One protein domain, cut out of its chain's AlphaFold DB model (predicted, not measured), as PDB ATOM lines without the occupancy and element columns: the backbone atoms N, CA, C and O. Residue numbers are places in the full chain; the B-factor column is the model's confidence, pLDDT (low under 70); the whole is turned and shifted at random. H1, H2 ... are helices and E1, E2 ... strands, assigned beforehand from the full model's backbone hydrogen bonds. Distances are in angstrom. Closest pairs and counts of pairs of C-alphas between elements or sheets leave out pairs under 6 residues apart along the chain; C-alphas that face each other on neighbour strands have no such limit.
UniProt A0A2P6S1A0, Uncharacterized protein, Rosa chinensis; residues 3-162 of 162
ATOM      1  N   GLU A   3      39.902  20.814  17.200       95.62
ATOM      2  CA  GLU A   3      39.607  21.503  15.955       95.62
ATOM      3  C   GLU A   3      40.280  22.873  15.905       95.62
ATOM      4  O   GLU A   3      40.998  23.275  16.825       95.62
ATOM      5  N   ASN A   4      40.055  23.569  14.787       96.25
ATOM      6  CA  ASN A   4      40.692  24.836  14.458       96.25
ATOM      7  C   ASN A   4      42.229  24.749  14.507       96.25
ATOM      8  O   ASN A   4      42.909  25.690  14.901       96.25
ATOM      9  N   LEU A   5      42.797  23.606  14.121       95.75
ATOM     10  CA  LEU A   5      44.242  23.446  14.018       95.75
ATOM     11  C   LEU A   5      44.763  24.175  12.774       95.75
ATOM     12  O   LEU A   5      44.055  24.341  11.776       95.75
ATOM     13  N   GLU A   6      46.026  24.588  12.816       94.31
ATOM     14  CA  GLU A   6      46.706  25.133  11.644       94.31
ATOM     15  C   GLU A   6      46.854  24.048  10.566       94.31
ATOM     16  O   GLU A   6      47.248  22.916  10.858       94.31
ATOM     17  N   LYS A   7      46.560  24.378   9.304       92.69
ATOM     18  CA  LYS A   7      46.765  23.428   8.202       92.69
ATOM     19  C   LYS A   7      48.255  23.139   8.038       92.69
ATOM     20  O   LYS A   7      49.072  24.057   8.020       92.69
ATOM     21  N   GLY A   8      48.589  21.862   7.876       89.00
ATOM     22  CA  GLY A   8      49.970  21.405   7.726       89.00
ATOM     23  C   GLY A   8      50.715  21.189   9.044       89.00
ATOM     24  O   GLY A   8      51.866  20.767   8.996       89.00
ATOM     25  N   ILE A   9      50.078  21.416  10.204       91.25
ATOM     26  CA  ILE A   9      50.693  21.068  11.486       91.25
ATOM     27  C   ILE A   9      50.971  19.565  11.547       91.25
ATOM     28  O   ILE A   9      50.107  18.736  11.246       91.25
ATOM     29  N   SER A  10      52.194  19.205  11.931       90.62
ATOM     30  CA  SER A  10      52.563  17.798  12.020       90.62
ATOM     31  C   SER A  10      51.984  17.168  13.297       90.62
ATOM     32  O   SER A  10      51.986  17.807  14.355       90.62
ATOM     33  N   PRO A  11      51.543  15.896  13.260       91.12
ATOM     34  CA  PRO A  11      51.159  15.180  14.474       91.12
ATOM     35  C   PRO A  11      52.268  15.173  15.532       91.12
ATOM     36  O   PRO A  11      51.989  15.294  16.720       91.12
ATOM     37  N   PHE A  12      53.530  15.089  15.099       88.25
ATOM     38  CA  PHE A  12      54.685  15.100  15.991       88.25
ATOM     39  C   PHE A  12      54.822  16.425  16.750       88.25
ATOM     40  O   PHE A  12      55.010  16.383  17.960       88.25
ATOM     41  N   THR A  13      54.643  17.573  16.081       91.31
ATOM     42  CA  THR A  13      54.648  18.903  16.723       91.31
ATOM     43  C   THR A  13      53.663  18.932  17.897       91.31
ATOM     44  O   THR A  13      53.995  19.367  18.996       91.31
ATOM     45  N   ILE A  14      52.445  18.423  17.679       93.69
ATOM     46  CA  ILE A  14      51.383  18.378  18.694       93.69
ATOM     47  C   ILE A  14      51.776  17.440  19.845       93.69
ATOM     48  O   ILE A  14      51.622  17.799  21.012       93.69
ATOM     49  N   MET A  15      52.290  16.247  19.529       91.75
ATOM     50  CA  MET A  15      52.714  15.259  20.529       91.75
ATOM     51  C   MET A  15      53.845  15.788  21.413       91.75
ATOM     52  O   MET A  15      53.786  15.656  22.634       91.75
ATOM     53  N   GLU A  16      54.859  16.398  20.801       90.62
ATOM     54  CA  GLU A  16      56.000  16.985  21.497       90.62
ATOM     55  C   GLU A  16      55.563  18.140  22.399       90.62
ATOM     56  O   GLU A  16      55.898  18.151  23.583       90.62
ATOM     57  N   PHE A  17      54.752  19.063  21.875       93.75
ATOM     58  CA  PHE A  17      54.212  20.180  22.644       93.75
ATOM     59  C   PHE A  17      53.443  19.695  23.878       93.75
ATOM     60  O   PHE A  17      53.702  20.140  24.995       93.75
ATOM     61  N   ILE A  18      52.544  18.722  23.718       94.50
ATOM     62  CA  ILE A  18      51.780  18.157  24.840       94.50
ATOM     63  C   ILE A  18      52.705  17.503  25.867       94.50
ATOM     64  O   ILE A  18      52.536  17.702  27.072       94.50
ATOM     65  N   HIS A  19      53.709  16.755  25.416       91.94
ATOM     66  CA  HIS A  19      54.677  16.153  26.321       91.94
ATOM     67  C   HIS A  19      55.469  17.207  27.107       91.94
ATOM     68  O   HIS A  19      55.671  17.042  28.310       91.94
ATOM     69  N   GLN A  20      55.873  18.305  26.469       92.44
ATOM     70  CA  GLN A  20      56.572  19.406  27.135       92.44
ATOM     71  C   GLN A  20      55.692  20.108  28.180       92.44
ATOM     72  O   GLN A  20      56.176  20.415  29.265       92.44
ATOM     73  N   GLN A  21      54.407  20.323  27.887       94.12
ATOM     74  CA  GLN A  21      53.514  21.090  28.766       94.12
ATOM     75  C   GLN A  21      52.942  20.273  29.930       94.12
ATOM     76  O   GLN A  21      52.805  20.780  31.040       94.12
ATOM     77  N   VAL A  22      52.597  19.003  29.700       94.75
ATOM     78  CA  VAL A  22      51.911  18.177  30.709       94.75
ATOM     79  C   VAL A  22      52.583  16.835  30.982       94.75
ATOM     80  O   VAL A  22      52.057  16.047  31.768       94.75
ATOM     81  N   SER A  23      53.749  16.553  30.401       92.50
ATOM     82  CA  SER A  23      54.525  15.325  30.657       92.50
ATOM     83  C   SER A  23      53.711  14.041  30.467       92.50
ATOM     84  O   SER A  23      53.772  13.124  31.289       92.50
ATOM     85  N   ILE A  24      52.900  13.988  29.407       90.81
ATOM     86  CA  ILE A  24      52.173  12.780  29.004       90.81
ATOM     87  C   ILE A  24      52.605  12.352  27.604       90.81
ATOM     88  O   ILE A  24      52.915  13.184  26.757       90.81
ATOM     89  N   SER A  25      52.565  11.048  27.345       87.69
ATOM     90  CA  SER A  25      52.621  10.517  25.984       87.69
ATOM     91  C   SER A  25      51.210  10.466  25.402       87.69
ATOM     92  O   SER A  25      50.302   9.901  26.020       87.69
ATOM     93  N   CYS A  26      51.031  11.003  24.198       89.31
ATOM     94  CA  CYS A  26      49.779  10.923  23.446       89.31
ATOM     95  C   CYS A  26      50.024  10.555  21.979       89.31
ATOM     96  O   CYS A  26      51.105  10.811  21.452       89.31
ATOM     97  N   GLN A  27      49.023   9.972  21.322       87.75
ATOM     98  CA  GLN A  27      48.989   9.794  19.874       87.75
ATOM     99  C   GLN A  27      48.190  10.926  19.272       87.75
ATOM    100  O   GLN A  27      47.135  11.277  19.796       87.75
ATOM    101  N   VAL A  28      48.661  11.449  18.151       90.88
ATOM    102  CA  VAL A  28      47.927  12.458  17.406       90.88
ATOM    103  C   VAL A  28      47.691  11.943  16.000       90.88
ATOM    104  O   VAL A  28      48.608  11.455  15.343       90.88
ATOM    105  N   LEU A  29      46.452  12.064  15.541       90.88
ATOM    106  CA  LEU A  29      46.088  11.926  14.142       90.88
ATOM    107  C   LEU A  29      45.537  13.270  13.680       90.88
ATOM    108  O   LEU A  29      44.520  13.711  14.202       90.88
ATOM    109  N   VAL A  30      46.189  13.904  12.709       93.56
ATOM    110  CA  VAL A  30      45.652  15.094  12.039       93.56
ATOM    111  C   VAL A  30      44.901  14.618  10.802       93.56
ATOM    112  O   VAL A  30      45.471  13.930   9.955       93.56
ATOM    113  N   SER A  31      43.610  14.925  10.719       90.19
ATOM    114  CA  SER A  31      42.789  14.555   9.571       90.19
ATOM    115  C   SER A  31      43.177  15.385   8.343       90.19
ATOM    116  O   SER A  31      43.430  16.586   8.484       90.19
ATOM    117  N   PRO A  32      43.167  14.792   7.135       87.50
ATOM    118  CA  PRO A  32      43.287  15.554   5.899       87.50
ATOM    119  C   PRO A  32      42.209  16.636   5.834       87.50
ATOM    120  O   PRO A  32      41.052  16.373   6.165       87.50
ATOM    121  N   SER A  33      42.594  17.839   5.417       89.00
ATOM    122  CA  SER A  33      41.666  18.956   5.229       89.00
ATOM    123  C   SER A  33      41.451  19.220   3.746       89.00
ATOM    124  O   SER A  33      42.405  19.179   2.965       89.00
ATOM    125  N   LEU A  34      40.221  19.542   3.357       89.06
ATOM    126  CA  LEU A  34      39.909  19.974   1.997       89.06
ATOM    127  C   LEU A  34      40.597  21.314   1.690       89.06
ATOM    128  O   LEU A  34      40.964  22.081   2.585       89.06
ATOM    129  N   SER A  35      40.776  21.630   0.406       87.31
ATOM    130  CA  SER A  35      41.314  22.934  -0.007       87.31
ATOM    131  C   SER A  35      40.417  24.090   0.448       87.31
ATOM    132  O   SER A  35      40.940  25.120   0.867       87.31
ATOM    133  N   SER A  36      39.097  23.881   0.443       90.38
ATOM    134  CA  SER A  36      38.073  24.828   0.900       90.38
ATOM    135  C   SER A  36      37.979  24.978   2.421       90.38
ATOM    136  O   SER A  36      37.448  25.976   2.899       90.38
ATOM    137  N   GLU A  37      38.488  24.018   3.198       90.69
ATOM    138  CA  GLU A  37      38.498  24.118   4.657       90.69
ATOM    139  C   GLU A  37      39.597  25.089   5.114       90.69
ATOM    140  O   GLU A  37      40.763  24.980   4.713       90.69
ATOM    141  N   ALA A  38      39.229  26.028   5.988       91.12
ATOM    142  CA  ALA A  38      40.133  27.049   6.524       91.12
ATOM    143  C   ALA A  38      41.022  26.550   7.681       91.12
ATOM    144  O   ALA A  38      41.914  27.270   8.130       91.12
ATOM    145  N   TYR A  39      40.770  25.341   8.181       94.38
ATOM    146  CA  TYR A  39      41.424  24.771   9.355       94.38
ATOM    147  C   TYR A  39      41.585  23.255   9.220       94.38
ATOM    148  O   TYR A  39      40.923  22.623   8.400       94.38
ATOM    149  N   ALA A  40      42.470  22.686  10.036       95.12
ATOM    150  CA  ALA A  40      42.607  21.248  10.211       95.12
ATOM    151  C   ALA A  40      41.960  20.781  11.521       95.12
ATOM    152  O   ALA A  40      41.711  21.564  12.440       95.12
ATOM    153  N   ARG A  41      41.705  19.479  11.622       95.19
ATOM    154  CA  ARG A  41      41.183  18.829  12.830       95.19
ATOM    155  C   ARG A  41      42.047  17.637  13.191       95.19
ATOM    156  O   ARG A  41      42.682  17.044  12.321       95.19
ATOM    157  N   GLY A  42      42.082  17.293  14.469       93.81
ATOM    158  CA  GLY A  42      42.884  16.187  14.950       93.81
ATOM    159  C   GLY A  42      42.276  15.464  16.140       93.81
ATOM    160  O   GLY A  42      41.495  16.003  16.926       93.81
ATOM    161  N   THR A  43      42.678  14.212  16.284       93.25
ATOM    162  CA  THR A  43      42.320  13.362  17.413       93.25
ATOM    163  C   THR A  43      43.557  13.122  18.251       93.25
ATOM    164  O   THR A  43      44.590  12.709  17.726       93.25
ATOM    165  N   ILE A  44      43.434  13.383  19.551       93.31
ATOM    166  CA  ILE A  44      44.480  13.141  20.538       93.31
ATOM    167  C   ILE A  44      44.038  11.972  21.407       93.31
ATOM    168  O   ILE A  44      43.008  12.047  22.076       93.31
ATOM    169  N   THR A  45      44.826  10.905  21.392       90.25
ATOM    170  CA  THR A  45      44.564   9.674  22.138       90.25
ATOM    171  C   THR A  45      45.609   9.510  23.230       90.25
ATOM    172  O   THR A  45      46.799   9.719  23.007       90.25
ATOM    173  N   VAL A  46      45.176   9.114  24.423       88.31
ATOM    174  CA  VAL A  46      46.040   8.888  25.588       88.31
ATOM    175  C   VAL A  46      45.782   7.500  26.167       88.31
ATOM    176  O   VAL A  46      44.701   6.941  26.017       88.31
ATOM    177  N   ASN A  47      46.784   6.936  26.835       83.81
ATOM    178  CA  ASN A  47      46.780   5.540  27.288       83.81
ATOM    179  C   ASN A  47      46.017   5.276  28.602       83.81
ATOM    180  O   ASN A  47      45.937   4.129  29.032       83.81
ATOM    181  N   SER A  48      45.522   6.307  29.291       84.81
ATOM    182  CA  SER A  48      44.842   6.147  30.580       84.81
ATOM    183  C   SER A  48      43.875   7.288  30.864       84.81
ATOM    184  O   SER A  48      44.082   8.419  30.418       84.81
ATOM    185  N   LYS A  49      42.860   7.012  31.691       87.81
ATOM    186  CA  LYS A  49      41.935   8.036  32.199       87.81
ATOM    187  C   LYS A  49      42.670   9.151  32.950       87.81
ATOM    188  O   LYS A  49      42.384  10.316  32.729       87.81
ATOM    189  N   LYS A  50      43.689   8.811  33.749       90.81
ATOM    190  CA  LYS A  50      44.528   9.799  34.450       90.81
ATOM    191  C   LYS A  50      45.184  10.786  33.478       90.81
ATOM    192  O   LYS A  50      45.182  11.987  33.730       90.81
ATOM    193  N   ASN A  51      45.736  10.288  32.370       91.31
ATOM    194  CA  ASN A  51      46.340  11.148  31.351       91.31
ATOM    195  C   ASN A  51      45.287  11.937  30.568       91.31
ATOM    196  O   ASN A  51      45.563  13.070  30.188       91.31
ATOM    197  N   LEU A  52      44.087  11.379  30.375       91.19
ATOM    198  CA  LEU A  52      42.965  12.104  29.779       91.19
ATOM    199  C   LEU A  52      42.538  13.276  30.660       91.19
ATOM    200  O   LEU A  52      42.412  14.386  30.161       91.19
ATOM    201  N   ASP A  53      42.375  13.051  31.961       92.06
ATOM    202  CA  ASP A  53      41.980  14.093  32.906       92.06
ATOM    203  C   ASP A  53      43.058  15.179  33.014       92.06
ATOM    204  O   ASP A  53      42.738  16.366  32.970       92.06
ATOM    205  N   LYS A  54      44.341  14.788  33.052       95.06
ATOM    206  CA  LYS A  54      45.469  15.732  33.037       95.06
ATOM    207  C   LYS A  54      45.504  16.570  31.757       95.06
ATOM    208  O   LYS A  54      45.697  17.781  31.831       95.06
ATOM    209  N   LEU A  55      45.312  15.940  30.597       95.31
ATOM    210  CA  LEU A  55      45.290  16.636  29.314       95.31
ATOM    211  C   LEU A  55      44.089  17.577  29.214       95.31
ATOM    212  O   LEU A  55      44.267  18.734  28.858       95.31
ATOM    213  N   SER A  56      42.887  17.111  29.554       93.06
ATOM    214  CA  SER A  56      41.686  17.948  29.552       93.06
ATOM    215  C   SER A  56      41.837  19.148  30.479       93.06
ATOM    216  O   SER A  56      41.581  20.262  30.048       93.06
ATOM    217  N   GLY A  57      42.313  18.943  31.710       94.88
ATOM    218  CA  GLY A  57      42.514  20.036  32.663       94.88
ATOM    219  C   GLY A  57      43.514  21.085  32.177       94.88
ATOM    220  O   GLY A  57      43.390  22.249  32.534       94.88
ATOM    221  N   PHE A  58      44.478  20.695  31.339       96.38
ATOM    222  CA  PHE A  58      45.355  21.636  30.651       96.38
ATOM    223  C   PHE A  58      44.633  22.334  29.494       96.38
ATOM    224  O   PHE A  58      44.500  23.548  29.519       96.38
ATOM    225  N   LEU A  59      44.099  21.592  28.522       94.88
ATOM    226  CA  LEU A  59      43.505  22.165  27.309       94.88
ATOM    227  C   LEU A  59      42.251  23.034  27.568       94.88
ATOM    228  O   LEU A  59      41.935  23.912  26.764       94.88
ATOM    229  N   GLU A  60      41.508  22.759  28.643       93.31
ATOM    230  CA  GLU A  60      40.258  23.443  29.019       93.31
ATOM    231  C   GLU A  60      40.466  24.510  30.103       93.31
ATOM    232  O   GLU A  60      39.497  25.102  30.577       93.31
ATOM    233  N   ASN A  61      41.711  24.765  30.509       94.31
ATOM    234  CA  ASN A  61      42.011  25.748  31.539       94.31
ATOM    235  C   ASN A  61      41.617  27.167  31.069       94.31
ATOM    236  O   ASN A  61      42.092  27.604  30.021       94.31
ATOM    237  N   PRO A  62      40.791  27.912  31.827       93.62
ATOM    238  CA  PRO A  62      40.372  29.261  31.444       93.62
ATOM    239  C   PRO A  62      41.501  30.300  31.503       93.62
ATOM    240  O   PRO A  62      41.393  31.355  30.880       93.62
ATOM    241  N   ASP A  63      42.586  30.013  32.219       96.00
ATOM    242  CA  ASP A  63      43.704  30.933  32.421       96.00
ATOM    243  C   ASP A  63      44.683  30.938  31.244       96.00
ATOM    244  O   ASP A  63      45.625  31.736  31.230       96.00
ATOM    245  N   HIS A  64      44.503  30.058  30.252       96.25
ATOM    246  CA  HIS A  64      45.348  30.047  29.068       96.25
ATOM    247  C   HIS A  64      44.652  29.522  27.809       96.25
ATOM    248  O   HIS A  64      43.579  28.929  27.837       96.25
ATOM    249  N   SER A  65      45.287  29.754  26.664       96.00
ATOM    250  CA  SER A  65      44.891  29.171  25.386       96.00
ATOM    251  C   SER A  65      46.124  28.672  24.649       96.00
ATOM    252  O   SER A  65      47.204  29.248  24.753       96.00
ATOM    253  N   ILE A  66      45.963  27.605  23.873       97.31
ATOM    254  CA  ILE A  66      47.003  27.116  22.968       97.31
ATOM    255  C   ILE A  66      46.731  27.711  21.601       97.31
ATOM    256  O   ILE A  66      45.612  27.596  21.093       97.31
ATOM    257  N   ILE A  67      47.740  28.346  21.015       96.56
ATOM    258  CA  ILE A  67      47.641  28.937  19.684       96.56
ATOM    259  C   ILE A  67      48.770  28.457  18.776       96.56
ATOM    260  O   ILE A  67      49.871  28.151  19.241       96.56
ATOM    261  N   SER A  68      48.496  28.409  17.472       95.06
ATOM    262  CA  SER A  68      49.545  28.262  16.464       95.06
ATOM    263  C   SER A  68      50.420  29.517  16.389       95.06
ATOM    264  O   SER A  68      50.030  30.595  16.841       95.06
ATOM    265  N   SER A  69      51.577  29.412  15.738       89.81
ATOM    266  CA  SER A  69      52.435  30.558  15.407       89.81
ATOM    267  C   SER A  69      51.718  31.642  14.590       89.81
ATOM    268  O   SER A  69      52.122  32.801  14.629       89.81
ATOM    269  N   LYS A  70      50.622  31.296  13.900       91.38
ATOM    270  CA  LYS A  70      49.749  32.239  13.182       91.38
ATOM    271  C   LYS A  70      48.571  32.757  14.022       91.38
ATOM    272  O   LYS A  70      47.670  33.389  13.482       91.38
ATOM    273  N   GLY A  71      48.546  32.467  15.322       92.12
ATOM    274  CA  GLY A  71      47.535  32.959  16.261       92.12
ATOM    275  C   GLY A  71      46.247  32.139  16.324       92.12
ATOM    276  O   GLY A  71      45.306  32.543  17.003       92.12
ATOM    277  N   ARG A  72      46.167  30.986  15.645       94.75
ATOM    278  CA  ARG A  72      44.933  30.193  15.593       94.75
ATOM    279  C   ARG A  72      44.737  29.383  16.883       94.75
ATOM    280  O   ARG A  72      45.593  28.548  17.177       94.75
ATOM    281  N   PRO A  73      43.637  29.580  17.635       96.75
ATOM    282  CA  PRO A  73      43.406  28.889  18.899       96.75
ATOM    283  C   PRO A  73      42.885  27.471  18.706       96.75
ATOM    284  O   PRO A  73      42.011  27.229  17.873       96.75
ATOM    285  N   TRP A  74      43.362  26.550  19.538       96.75
ATOM    286  CA  TRP A  74      42.814  25.199  19.605       96.75
ATOM    287  C   TRP A  74      41.421  25.203  20.234       96.75
ATOM    288  O   TRP A  74      41.179  25.852  21.258       96.75
ATOM    289  N   VAL A  75      40.511  24.426  19.644       95.94
ATOM    290  CA  VAL A  75      39.146  24.261  20.151       95.94
ATOM    291  C   VAL A  75      38.874  22.793  20.421       95.94
ATOM    292  O   VAL A  75      38.991  21.962  19.530       95.94
ATOM    293  N   ILE A  76      38.499  22.455  21.651       94.19
ATOM    294  CA  ILE A  76      38.086  21.091  21.983       94.19
ATOM    295  C   ILE A  76      36.598  20.977  21.702       94.19
ATOM    296  O   ILE A  76      35.796  21.636  22.358       94.19
ATOM    297  N   THR A  77      36.238  20.135  20.742       89.94
ATOM    298  CA  THR A  77      34.834  19.909  20.370       89.94
ATOM    299  C   THR A  77      34.283  18.606  20.923       89.94
ATOM    300  O   THR A  77      33.074  18.447  21.055       89.94
ATOM    301  N   GLU A  78      35.155  17.673  21.310       88.19
ATOM    302  CA  GLU A  78      34.724  16.372  21.806       88.19
ATOM    303  C   GLU A  78      35.712  15.781  22.816       88.19
ATOM    304  O   GLU A  78      36.921  15.733  22.571       88.19
ATOM    305  N   LYS A  79      35.188  15.231  23.912       88.12
ATOM    306  CA  LYS A  79      35.926  14.421  24.886       88.12
ATOM    307  C   LYS A  79      35.179  13.107  25.094       88.12
ATOM    308  O   LYS A  79      34.036  13.115  25.540       88.12
ATOM    309  N   ARG A  80      35.817  11.974  24.786       82.69
ATOM    310  CA  ARG A  80      35.234  10.637  24.980       82.69
ATOM    311  C   ARG A  80      36.258   9.670  25.555       82.69
ATOM    312  O   ARG A  80      37.448   9.763  25.260       82.69
ATOM    313  N   LEU A  81      35.774   8.729  26.363       77.25
ATOM    314  CA  LEU A  81      36.530   7.534  26.715       77.25
ATOM    315  C   LEU A  81      36.438   6.574  25.531       77.25
ATOM    316  O   LEU A  81      35.339   6.202  25.115       77.25
ATOM    317  N   ALA A  82      37.582   6.194  24.971       66.62
ATOM    318  CA  ALA A  82      37.610   5.141  23.973       66.62
ATOM    319  C   ALA A  82      37.375   3.810  24.699       66.62
ATOM    320  O   ALA A  82      38.196   3.410  25.522       66.62
ATOM    321  N   HIS A  83      36.230   3.176  24.449       59.56
ATOM    322  CA  HIS A  83      35.842   1.957  25.161       59.56
ATOM    323  C   HIS A  83      36.531   0.696  24.604       59.56
ATOM    324  O   HIS A  83      36.607  -0.291  25.323       59.56
ATOM    325  N   ASP A  84      37.153   0.760  23.415       58.50
ATOM    326  CA  ASP A  84      37.679  -0.419  22.704       58.50
ATOM    327  C   ASP A  84      39.066  -0.203  22.058       58.50
ATOM    328  O   ASP A  84      39.290  -0.531  20.893       58.50
ATOM    329  N   ILE A  85      40.039   0.369  22.779       64.00
ATOM    330  CA  ILE A  85      41.432   0.378  22.285       64.00
ATOM    331  C   ILE A  85      42.148  -0.874  22.792       64.00
ATOM    332  O   ILE A  85      42.358  -1.034  23.994       64.00
ATOM    333  N   SER A  86      42.562  -1.749  21.873       66.69
ATOM    334  CA  SER A  86      43.303  -2.965  22.227       66.69
ATOM    335  C   SER A  86      44.647  -2.648  22.909       66.69
ATOM    336  O   SER A  86      45.328  -1.678  22.559       66.69
ATOM    337  N   LEU A  87      45.081  -3.505  23.842       67.81
ATOM    338  CA  LEU A  87      46.398  -3.390  24.488       67.81
ATOM    339  C   LEU A  87      47.549  -3.391  23.467       67.81
ATOM    340  O   LEU A  87      48.518  -2.652  23.633       67.81
ATOM    341  N   ALA A  88      47.414  -4.155  22.379       71.19
ATOM    342  CA  ALA A  88      48.385  -4.182  21.287       71.19
ATOM    343  C   ALA A  88      48.512  -2.812  20.599       71.19
ATOM    344  O   ALA A  88      49.622  -2.354  20.330       71.19
ATOM    345  N   SER A  89      47.392  -2.114  20.382       69.69
ATOM    346  CA  SER A  89      47.379  -0.753  19.832       69.69
ATOM    347  C   SER A  89      48.055   0.246  20.775       69.69
ATOM    348  O   SER A  89      48.826   1.084  20.317       69.69
ATOM    349  N   ILE A  90      47.834   0.124  22.091       69.38
ATOM    350  CA  ILE A  90      48.502   0.961  23.104       69.38
ATOM    351  C   ILE A  90      50.017   0.712  23.103       69.38
ATOM    352  O   ILE A  90      50.807   1.650  23.210       69.38
ATOM    353  N   GLN A  91      50.442  -0.542  22.963       72.06
ATOM    354  CA  GLN A  91      51.855  -0.906  23.007       72.06
ATOM    355  C   GLN A  91      52.602  -0.490  21.735       72.06
ATOM    356  O   GLN A  91      53.682   0.098  21.824       72.06
ATOM    357  N   ALA A  92      51.991  -0.688  20.563       76.31
ATOM    358  CA  ALA A  92      52.487  -0.149  19.297       76.31
ATOM    359  C   ALA A  92      52.565   1.386  19.331       76.31
ATOM    360  O   ALA A  92      53.534   1.975  18.852       76.31
ATOM    361  N   PHE A  93      51.583   2.035  19.964       70.69
ATOM    362  CA  PHE A  93      51.585   3.476  20.182       70.69
ATOM    363  C   PHE A  93      52.803   3.942  21.001       70.69
ATOM    364  O   PHE A  93      53.523   4.842  20.564       70.69
ATOM    365  N   ILE A  94      53.076   3.311  22.149       72.50
ATOM    366  CA  ILE A  94      54.229   3.662  22.997       72.50
ATOM    367  C   ILE A  94      55.546   3.450  22.238       72.50
ATOM    368  O   ILE A  94      56.423   4.314  22.280       72.50
ATOM    369  N   ALA A  95      55.676   2.335  21.513       76.94
ATOM    370  CA  ALA A  95      56.874   2.023  20.737       76.94
ATOM    371  C   ALA A  95      57.122   3.046  19.613       76.94
ATOM    372  O   ALA A  95      58.244   3.540  19.458       76.94
ATOM    373  N   ASN A  96      56.077   3.424  18.870       74.00
ATOM    374  CA  ASN A  96      56.166   4.451  17.831       74.00
ATOM    375  C   ASN A  96      56.566   5.810  18.409       74.00
ATOM    376  O   ASN A  96      57.447   6.471  17.861       74.00
ATOM    377  N   TYR A  97      55.980   6.209  19.541       71.50
ATOM    378  CA  TYR A  97      56.342   7.458  20.209       71.50
ATOM    379  C   TYR A  97      57.815   7.480  20.635       71.50
ATOM    380  O   TYR A  97      58.534   8.430  20.330       71.50
ATOM    381  N   GLN A  98      58.293   6.414  21.283       73.75
ATOM    382  CA  GLN A  98      59.692   6.297  21.704       73.75
ATOM    383  C   GLN A  98      60.662   6.317  20.517       73.75
ATOM    384  O   GLN A  98      61.741   6.899  20.614       73.75
ATOM    385  N   THR A  99      60.277   5.707  19.398       76.50
ATOM    386  CA  THR A  99      61.087   5.688  18.174       76.50
ATOM    387  C   THR A  99      61.174   7.083  17.554       76.50
ATOM    388  O   THR A  99      62.268   7.538  17.230       76.50
ATOM    389  N   MET A 100      60.045   7.795  17.472       70.06
ATOM    390  CA  MET A 100      59.966   9.171  16.962       70.06
ATOM    391  C   MET A 100      60.749  10.162  17.834       70.06
ATOM    392  O   MET A 100      61.432  11.034  17.308       70.06
ATOM    393  N   LEU A 101      60.702  10.012  19.162       67.94
ATOM    394  CA  LEU A 101      61.499  10.835  20.079       67.94
ATOM    395  C   LEU A 101      63.008  10.604  19.931       67.94
ATOM    396  O   LEU A 101      63.789  11.526  20.134       67.94
ATOM    397  N   ARG A 102      63.434   9.375  19.615       70.12
ATOM    398  CA  ARG A 102      64.859   9.035  19.462       70.12
ATOM    399  C   ARG A 102      65.438   9.470  18.117       70.12
ATOM    400  O   ARG A 102      66.644   9.681  18.033       70.12
ATOM    401  N   SER A 103      64.619   9.558  17.069       66.44
ATOM    402  CA  SER A 103      65.087   9.807  15.700       66.44
ATOM    403  C   SER A 103      65.294  11.285  15.362       66.44
ATOM    404  O   SER A 103      65.994  11.586  14.394       66.44
ATOM    405  N   ARG A 104      64.739  12.217  16.144       62.47
ATOM    406  CA  ARG A 104      64.869  13.661  15.911       62.47
ATOM    407  C   ARG A 104      65.611  14.322  17.071       62.47
ATOM    408  O   ARG A 104      65.307  14.059  18.230       62.47
ATOM    409  N   LYS A 105      66.570  15.211  16.774       59.03
ATOM    410  CA  LYS A 105      67.026  16.190  17.774       59.03
ATOM    411  C   LYS A 105      65.797  17.002  18.184       59.03
ATOM    412  O   LYS A 105      65.043  17.413  17.307       59.03
ATOM    413  N   ILE A 106      65.598  17.177  19.488       57.09
ATOM    414  CA  ILE A 106      64.561  18.035  20.072       57.09
ATOM    415  C   ILE A 106      64.883  19.470  19.636       57.09
ATOM    416  O   ILE A 106      65.586  20.205  20.323       57.09
ATOM    417  N   GLU A 107      64.479  19.836  18.427       55.75
ATOM    418  CA  GLU A 107      64.372  21.225  18.021       55.75
ATOM    419  C   GLU A 107      63.021  21.686  18.540       55.75
ATOM    420  O   GLU A 107      61.983  21.205  18.094       55.75
ATOM    421  N   THR A 108      63.038  22.590  19.515       57.19
ATOM    422  CA  THR A 108      61.831  23.232  20.030       57.19
ATOM    423  C   THR A 108      61.090  23.890  18.871       57.19
ATOM    424  O   THR A 108      61.501  24.941  18.376       57.19
ATOM    425  N   SER A 109      60.023  23.242  18.401       66.56
ATOM    426  CA  SER A 109      59.171  23.792  17.357       66.56
ATOM    427  C   SER A 109      58.376  24.962  17.927       66.56
ATOM    428  O   SER A 109      57.517  24.787  18.790       66.56
ATOM    429  N   ASN A 110      58.634  26.165  17.415       77.62
ATOM    430  CA  ASN A 110      57.898  27.382  17.773       77.62
ATOM    431  C   ASN A 110      56.526  27.472  17.065       77.62
ATOM    432  O   ASN A 110      55.935  28.547  16.980       77.62
ATOM    433  N   GLU A 111      56.017  26.365  16.509       91.12
ATOM    434  CA  GLU A 111      54.719  26.306  15.821       91.12
ATOM    435  C   GLU A 111      53.524  26.422  16.773       91.12
ATOM    436  O   GLU A 111      52.437  26.788  16.326       91.12
ATOM    437  N   LEU A 112      53.707  26.107  18.058       95.06
ATOM    438  CA  LEU A 112      52.668  26.137  19.085       95.06
ATOM    439  C   LEU A 112      53.162  26.886  20.319       95.06
ATOM    440  O   LEU A 112      54.304  26.714  20.742       95.06
ATOM    441  N   LYS A 113      52.278  27.670  20.937       95.25
ATOM    442  CA  LYS A 113      52.554  28.318  22.222       95.25
ATOM    443  C   LYS A 113      51.326  28.367  23.117       95.25
ATOM    444  O   LYS A 113      50.190  28.369  22.642       95.25
ATOM    445  N   VAL A 114      51.581  28.440  24.419       96.62
ATOM    446  CA  VAL A 114      50.576  28.756  25.437       96.62
ATOM    447  C   VAL A 114      50.565  30.269  25.638       96.62
ATOM    448  O   VAL A 114      51.606  30.857  25.920       96.62
ATOM    449  N   VAL A 115      49.399  30.895  25.500       96.31
ATOM    450  CA  VAL A 115      49.177  32.307  25.840       96.31
ATOM    451  C   VAL A 115      48.340  32.408  27.103       96.31
ATOM    452  O   VAL A 115      47.369  31.670  27.259       96.31
ATOM    453  N   LEU A 116      48.727  33.307  28.005       96.94
ATOM    454  CA  LEU A 116      48.115  33.453  29.325       96.94
ATOM    455  C   LEU A 116      47.024  34.523  29.328       96.94
ATOM    456  O   LEU A 116      47.123  35.533  28.623       96.94
ATOM    457  N   SER A 117      46.016  34.309  30.170       95.50
ATOM    458  CA  SER A 117      44.951  35.270  30.437       95.50
ATOM    459  C   SER A 117      45.515  36.630  30.854       95.50
ATOM    460  O   SER A 117      46.539  36.724  31.532       95.50
ATOM    461  N   GLY A 118      44.861  37.696  30.395       94.12
ATOM    462  CA  GLY A 118      45.305  39.078  30.595       94.12
ATOM    463  C   GLY A 118      46.282  39.608  29.538       94.12
ATOM    464  O   GLY A 118      46.584  40.799  29.552       94.12
ATOM    465  N   THR A 119      46.742  38.779  28.596       96.19
ATOM    466  CA  THR A 119      47.535  39.244  27.444       96.19
ATOM    467  C   THR A 119      46.646  39.622  26.254       96.19
ATOM    468  O   THR A 119      45.565  39.062  26.060       96.19
ATOM    469  N   GLU A 120      47.104  40.552  25.410       95.62
ATOM    470  CA  GLU A 120      46.400  40.914  24.168       95.62
ATOM    471  C   GLU A 120      46.278  39.717  23.208       95.62
ATOM    472  O   GLU A 120      45.235  39.505  22.583       95.62
ATOM    473  N   GLU A 121      47.319  38.881  23.151       95.00
ATOM    474  CA  GLU A 121      47.318  37.653  22.358       95.00
ATOM    475  C   GLU A 121      46.235  36.678  22.829       95.00
ATOM    476  O   GLU A 121      45.522  36.106  22.005       95.00
ATOM    477  N   PHE A 122      46.067  36.517  24.146       96.81
ATOM    478  CA  PHE A 122      45.000  35.693  24.707       96.81
ATOM    479  C   PHE A 122      43.616  36.259  24.389       96.81
ATOM    480  O   PHE A 122      42.736  35.508  23.973       96.81
ATOM    481  N   ASN A 123      43.418  37.574  24.513       96.62
ATOM    482  CA  ASN A 123      42.139  38.203  24.173       96.62
ATOM    483  C   ASN A 123      41.779  37.972  22.697       96.62
ATOM    484  O   ASN A 123      40.655  37.584  22.378       96.62
ATOM    485  N   THR A 124      42.758  38.122  21.800       96.81
ATOM    486  CA  THR A 124      42.597  37.829  20.369       96.81
ATOM    487  C   THR A 124      42.278  36.352  20.131       96.81
ATOM    488  O   THR A 124      41.354  36.023  19.385       96.81
ATOM    489  N   ALA A 125      42.993  35.448  20.805       96.50
ATOM    490  CA  ALA A 125      42.746  34.012  20.735       96.50
ATOM    491  C   ALA A 125      41.326  33.652  21.199       96.50
ATOM    492  O   ALA A 125      40.662  32.832  20.570       96.50
ATOM    493  N   MET A 126      40.823  34.297  22.252       95.94
ATOM    494  CA  MET A 126      39.464  34.079  22.747       95.94
ATOM    495  C   MET A 126      38.397  34.565  21.767       95.94
ATOM    496  O   MET A 126      37.420  33.850  21.544       95.94
ATOM    497  N   LEU A 127      38.593  35.717  21.117       97.19
ATOM    498  CA  LEU A 127      37.689  36.184  20.058       97.19
ATOM    499  C   LEU A 127      37.622  35.185  18.894       97.19
ATOM    500  O   LEU A 127      36.532  34.815  18.457       97.19
ATOM    501  N   LEU A 128      38.774  34.685  18.435       96.94
ATOM    502  CA  LEU A 128      38.840  33.679  17.369       96.94
ATOM    503  C   LEU A 128      38.211  32.342  17.785       96.94
ATOM    504  O   LEU A 128      37.553  31.690  16.975       96.94
ATOM    505  N   LYS A 129      38.390  31.933  19.044       95.88
ATOM    506  CA  LYS A 129      37.787  30.717  19.603       95.88
ATOM    507  C   LYS A 129      36.264  30.831  19.667       95.88
ATOM    508  O   LYS A 129      35.576  29.886  19.291       95.88
ATOM    509  N   ASN A 130      35.740  31.985  20.076       96.31
ATOM    510  CA  ASN A 130      34.301  32.253  20.102       96.31
ATOM    511  C   ASN A 130      33.705  32.261  18.690       96.31
ATOM    512  O   ASN A 130      32.703  31.591  18.452       96.31
ATOM    513  N   LEU A 131      34.369  32.923  17.738       97.19
ATOM    514  CA  LEU A 131      33.973  32.900  16.327       97.19
ATOM    515  C   LEU A 131      33.918  31.466  15.777       97.19
ATOM    516  O   LEU A 131      32.981  31.094  15.071       97.19
ATOM    517  N   PHE A 132      34.909  30.637  16.116       96.25
ATOM    518  CA  PHE A 132      34.918  29.237  15.706       96.25
ATOM    519  C   PHE A 132      33.751  28.448  16.319       96.25
ATOM    520  O   PHE A 132      33.114  27.656  15.627       96.25
ATOM    521  N   TRP A 133      33.414  28.694  17.587       94.94
ATOM    522  CA  TRP A 133      32.240  28.087  18.218       94.94
ATOM    523  C   TRP A 133      30.927  28.486  17.542       94.94
ATOM    524  O   TRP A 133      30.069  27.629  17.322       94.94
ATOM    525  N   GLU A 134      30.764  29.755  17.165       96.75
ATOM    526  CA  GLU A 134      29.599  30.209  16.395       96.75
ATOM    527  C   GLU A 134      29.487  29.479  15.052       96.75
ATOM    528  O   GLU A 134      28.398  29.037  14.671       96.75
ATOM    529  N   PHE A 135      30.618  29.294  14.367       95.31
ATOM    530  CA  PHE A 135      30.691  28.542  13.120       95.31
ATOM    531  C   PHE A 135      30.279  27.072  13.298       95.31
ATOM    532  O   PHE A 135      29.395  26.602  12.577       95.31
ATOM    533  N   VAL A 136      30.834  26.363  14.287       93.06
ATOM    534  CA  VAL A 136      30.474  24.961  14.585       93.06
ATOM    535  C   VAL A 136      28.983  24.836  14.917       93.06
ATOM    536  O   VAL A 136      28.291  23.960  14.394       93.06
ATOM    537  N   ASN A 137      28.444  25.760  15.715       94.56
ATOM    538  CA  ASN A 137      27.016  25.799  16.035       94.56
ATOM    539  C   ASN A 137      26.147  26.058  14.794       94.56
ATOM    540  O   ASN A 137      25.028  25.549  14.683       94.56
ATOM    541  N   HIS A 138      26.630  26.858  13.843       96.31
ATOM    542  CA  HIS A 138      25.945  27.056  12.573       96.31
ATOM    543  C   HIS A 138      25.940  25.779  11.723       96.31
ATOM    544  O   HIS A 138      24.870  25.377  11.261       96.31
ATOM    545  N   GLN A 139      27.081  25.097  11.589       94.00
ATOM    546  CA  GLN A 139      27.163  23.814  10.885       94.00
ATOM    547  C   GLN A 139      26.222  22.768  11.494       94.00
ATOM    548  O   GLN A 139      25.474  22.119  10.764       94.00
ATOM    549  N   ALA A 140      26.182  22.654  12.825       94.25
ATOM    550  CA  ALA A 140      25.283  21.732  13.512       94.25
ATOM    551  C   ALA A 140      23.806  21.992  13.163       94.25
ATOM    552  O   ALA A 140      23.067  21.059  12.855       94.25
ATOM    553  N   ARG A 141      23.378  23.263  13.132       97.19
ATOM    554  CA  ARG A 141      22.009  23.637  12.728       97.19
ATOM    555  C   ARG A 141      21.712  23.296  11.269       97.19
ATOM    556  O   ARG A 141      20.605  22.854  10.973       97.19
ATOM    557  N   LEU A 142      22.679  23.473  10.368       98.00
ATOM    558  CA  LEU A 142      22.529  23.076   8.965       98.00
ATOM    559  C   LEU A 142      22.360  21.560   8.824       98.00
ATOM    560  O   LEU A 142      21.468  21.127   8.099       98.00
ATOM    561  N   HIS A 143      23.136  20.762   9.563       96.81
ATOM    562  CA  HIS A 143      22.975  19.305   9.583       96.81
ATOM    563  C   HIS A 143      21.599  18.875  10.107       96.81
ATOM    564  O   HIS A 143      20.961  18.021   9.504       96.81
ATOM    565  N   GLN A 144      21.102  19.496  11.181       97.00
ATOM    566  CA  GLN A 144      19.759  19.203  11.700       97.00
ATOM    567  C   GLN A 144      18.656  19.561  10.699       97.00
ATOM    568  O   GLN A 144      17.695  18.809  10.526       97.00
ATOM    569  N   ARG A 145      18.805  20.695  10.003       97.94
ATOM    570  CA  ARG A 145      17.880  21.081   8.936       97.94
ATOM    571  C   ARG A 145      17.893  20.060   7.801       97.94
ATOM    572  O   ARG A 145      16.819  19.669   7.366       97.94
ATOM    573  N   LEU A 146      19.071  19.617   7.359       97.88
ATOM    574  CA  LEU A 146      19.197  18.601   6.312       97.88
ATOM    575  C   LEU A 146      18.453  17.315   6.697       97.88
ATOM    576  O   LEU A 146      17.565  16.907   5.959       97.88
ATOM    577  N   LEU A 147      18.726  16.767   7.886       97.12
ATOM    578  CA  LEU A 147      18.054  15.562   8.392       97.12
ATOM    579  C   LEU A 147      16.525  15.710   8.426       97.12
ATOM    580  O   LEU A 147      15.791  14.776   8.115       97.12
ATOM    581  N   THR A 148      16.036  16.896   8.798       97.00
ATOM    582  CA  THR A 148      14.596  17.183   8.849       97.00
ATOM    583  C   THR A 148      13.970  17.192   7.455       97.00
ATOM    584  O   THR A 148      12.884  16.647   7.268       97.00
ATOM    585  N   GLU A 149      14.622  17.818   6.475       97.31
ATOM    586  CA  GLU A 149      14.115  17.858   5.100       97.31
ATOM    587  C   GLU A 149      14.199  16.483   4.424       97.31
ATOM    588  O   GLU A 149      13.249  16.085   3.756       97.31
ATOM    589  N   GLU A 150      15.267  15.716   4.665       96.56
ATOM    590  CA  GLU A 150      15.383  14.326   4.204       96.56
ATOM    591  C   GLU A 150      14.239  13.460   4.751       96.56
ATOM    592  O   GLU A 150      13.590  12.749   3.988       96.56
ATOM    593  N   ALA A 151      13.918  13.579   6.044       95.50
ATOM    594  CA  ALA A 151      12.815  12.835   6.652       95.50
ATOM    595  C   ALA A 151      11.446  13.188   6.046       95.50
ATOM    596  O   ALA A 151      10.627  12.296   5.826       95.50
ATOM    597  N   LYS A 152      11.193  14.472   5.747       95.19
ATOM    598  CA  LYS A 152       9.957  14.902   5.068       95.19
ATOM    599  C   LYS A 152       9.845  14.309   3.668       95.19
ATOM    600  O   LYS A 152       8.761  13.893   3.277       95.19
ATOM    601  N   ILE A 153      10.951  14.282   2.923       94.81
ATOM    602  CA  ILE A 153      10.986  13.704   1.577       94.81
ATOM    603  C   ILE A 153      10.686  12.205   1.643       94.81
ATOM    604  O   ILE A 153       9.841  11.738   0.887       94.81
ATOM    605  N   SER A 154      11.294  11.465   2.573       91.81
ATOM    606  CA  SER A 154      11.016  10.031   2.739       91.81
ATOM    607  C   SER A 154       9.541   9.747   3.052       91.81
ATOM    608  O   SER A 154       8.952   8.857   2.453       91.81
ATOM    609  N   GLN A 155       8.913  10.555   3.914       89.38
ATOM    610  CA  GLN A 155       7.491  10.403   4.260       89.38
ATOM    611  C   GLN A 155       6.536  10.639   3.081       89.38
ATOM    612  O   GLN A 155       5.437  10.092   3.082       89.38
ATOM    613  N   LEU A 156       6.923  11.455   2.091       83.56
ATOM    614  CA  LEU A 156       6.116  11.652   0.882       83.56
ATOM    615  C   LEU A 156       6.059  10.377   0.036       83.56
ATOM    616  O   LEU A 156       4.995  10.048  -0.476       83.56
ATOM    617  N   PHE A 157       7.171   9.643  -0.064       73.44
ATOM    618  CA  PHE A 157       7.218   8.381  -0.804       73.44
ATOM    619  C   PHE A 157       6.402   7.278  -0.118       73.44
ATOM    620  O   PHE A 157       5.666   6.563  -0.789       73.44
ATOM    621  N   ASP A 158       6.442   7.201   1.214       72.81
ATOM    622  CA  ASP A 158       5.656   6.217   1.975       72.81
ATOM    623  C   ASP A 158       4.131   6.455   1.871       72.81
ATOM    624  O   ASP A 158       3.336   5.541   2.092       72.81
ATOM    625  N   ALA A 159       3.704   7.681   1.550       62.22
ATOM    626  CA  ALA A 159       2.296   8.050   1.405       62.22
ATOM    627  C   ALA A 159       1.733   7.830  -0.014       62.22
ATOM    628  O   ALA A 159       0.515   7.785  -0.164       62.22
ATOM    629  N   GLU A 160       2.583   7.703  -1.040       59.56
ATOM    630  CA  GLU A 160       2.168   7.428  -2.428       59.56
ATOM    631  C   GLU A 160       1.999   5.922  -2.724       59.56
ATOM    632  O   GLU A 160       1.382   5.564  -3.728       59.56
ATOM    633  N   GLU A 161       2.502   5.035  -1.855       57.69
ATOM    634  CA  GLU A 161       2.362   3.570  -1.971       57.69
ATOM    635  C   GLU A 161       1.139   2.980  -1.224       57.69
ATOM    636  O   GLU A 161       0.950   1.758  -1.231       57.69
ATOM    637  N   MET A 162       0.289   3.816  -0.606       51.41
ATOM    638  CA  MET A 162      -0.991   3.429   0.026       51.41
ATOM    639  C   MET A 162      -2.204   3.880  -0.789       51.41
ATOM    640  O   MET A 162      -3.171   3.086  -0.860       51.41
TER     641      MET A 162
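This is residues 3 to 162 of the 162 residues of an uncharacterized protein of Rosa chinensis (UniProt A0A2P6S1A0). A small body of two separate two-stranded ladders, E2 with E3 and E4 with E5, has a single very long helix, H4, leaving it as a straight arm. In the body, H1 packs on E2 and E5, H2 is near the ends of E3 and E4, and H3 lies beyond E2, while residues 121 to 129 of H4 pack on E4 and E5; residues 137 to 162, of which 137 to 160 belong to H4, stick out from a body that without them spans 43 by 35 by 33 A. The printed part has 160 residues with four named helices and five named strands, in the order E1 H1 E2 E3 H2 E4 H3 E5 H4, and both sheets are antiparallel. The class is mixed, helices and strands; the whole is loose, with a radius of gyration of the C-alphas of 19.7 A, and elongated, spanning 70 by 45 by 31 A.

E1, residues 3 to 5, begins at C-alpha 3 (39.607, 21.503, 15.955). H1 is residues 11 to 22, 16.5 A long. E2, residues 26 to 31, measures 16.0 A, and E3, residues 40 to 46, 20.0 A. H2 is residues 49 to 59, 15.0 A, and E4 is residues 64 to 68, 13.4 A. H3, residues 87 to 103, measures 24.5 A, and E5, residues 112 to 116, 13.4 A. H4, residues 120 to 160, runs 61.5 A from C-alpha 120 (46.400, 40.914, 24.168) to C-alpha 160 (2.168, 7.428, -2.428).

E2 and E3 form a hairpin, with N 29 and O 43 2.9 A apart, within hydrogen-bond range. E1 pairs with no named strand; its closest C-alpha pair with E3 is Glu 3 and Arg 41, 4.4 A. The closest C-alphas of H1 and E2 are those of Pro 11 and Val 28, 5.1 A; of H1 and E5, those of Phe 17 and Leu 112, 7.1 A. H1 and H2 only just touch, with 3 pairs of C-alphas within 8 A, through residue 22 of H1 alone, about perpendicular at 88 degrees; the closest are Val 22 and Leu 55, 6.9 A. The closest C-alphas of E2 and H3 are those of Gln 27 and Phe 93, 6.8 A. H1 and H3 are close but not clearly touching, Phe 12 and Met 100 having C-alphas 8.0 A apart. E4 and E5 are antiparallel neighbours, with N 115 and O 65 2.8 A apart, within hydrogen-bond range. The closest C-alphas of E5 and H4 are those of Val 115 and Phe 122, 5.5 A. H4 is apart from H1, H2 and H3. Every O i to N i+4 pair is within hydrogen-bond range in H1, H2 and H3, and 36 of 37 are in H4.

The C-alphas of Lys 105 and Met 162, the two farthest apart, are 71.4 A from each other. Without the free stretch the body has 134 residues and spans 43 by 35 by 33 A. The printed part has no cut, and the link from E4 to H3, residues 69 to 86, is long. The mean pLDDT of the printed part is 87.5; 20 residues are under 70, among them 103 to 109 and 159 to 162.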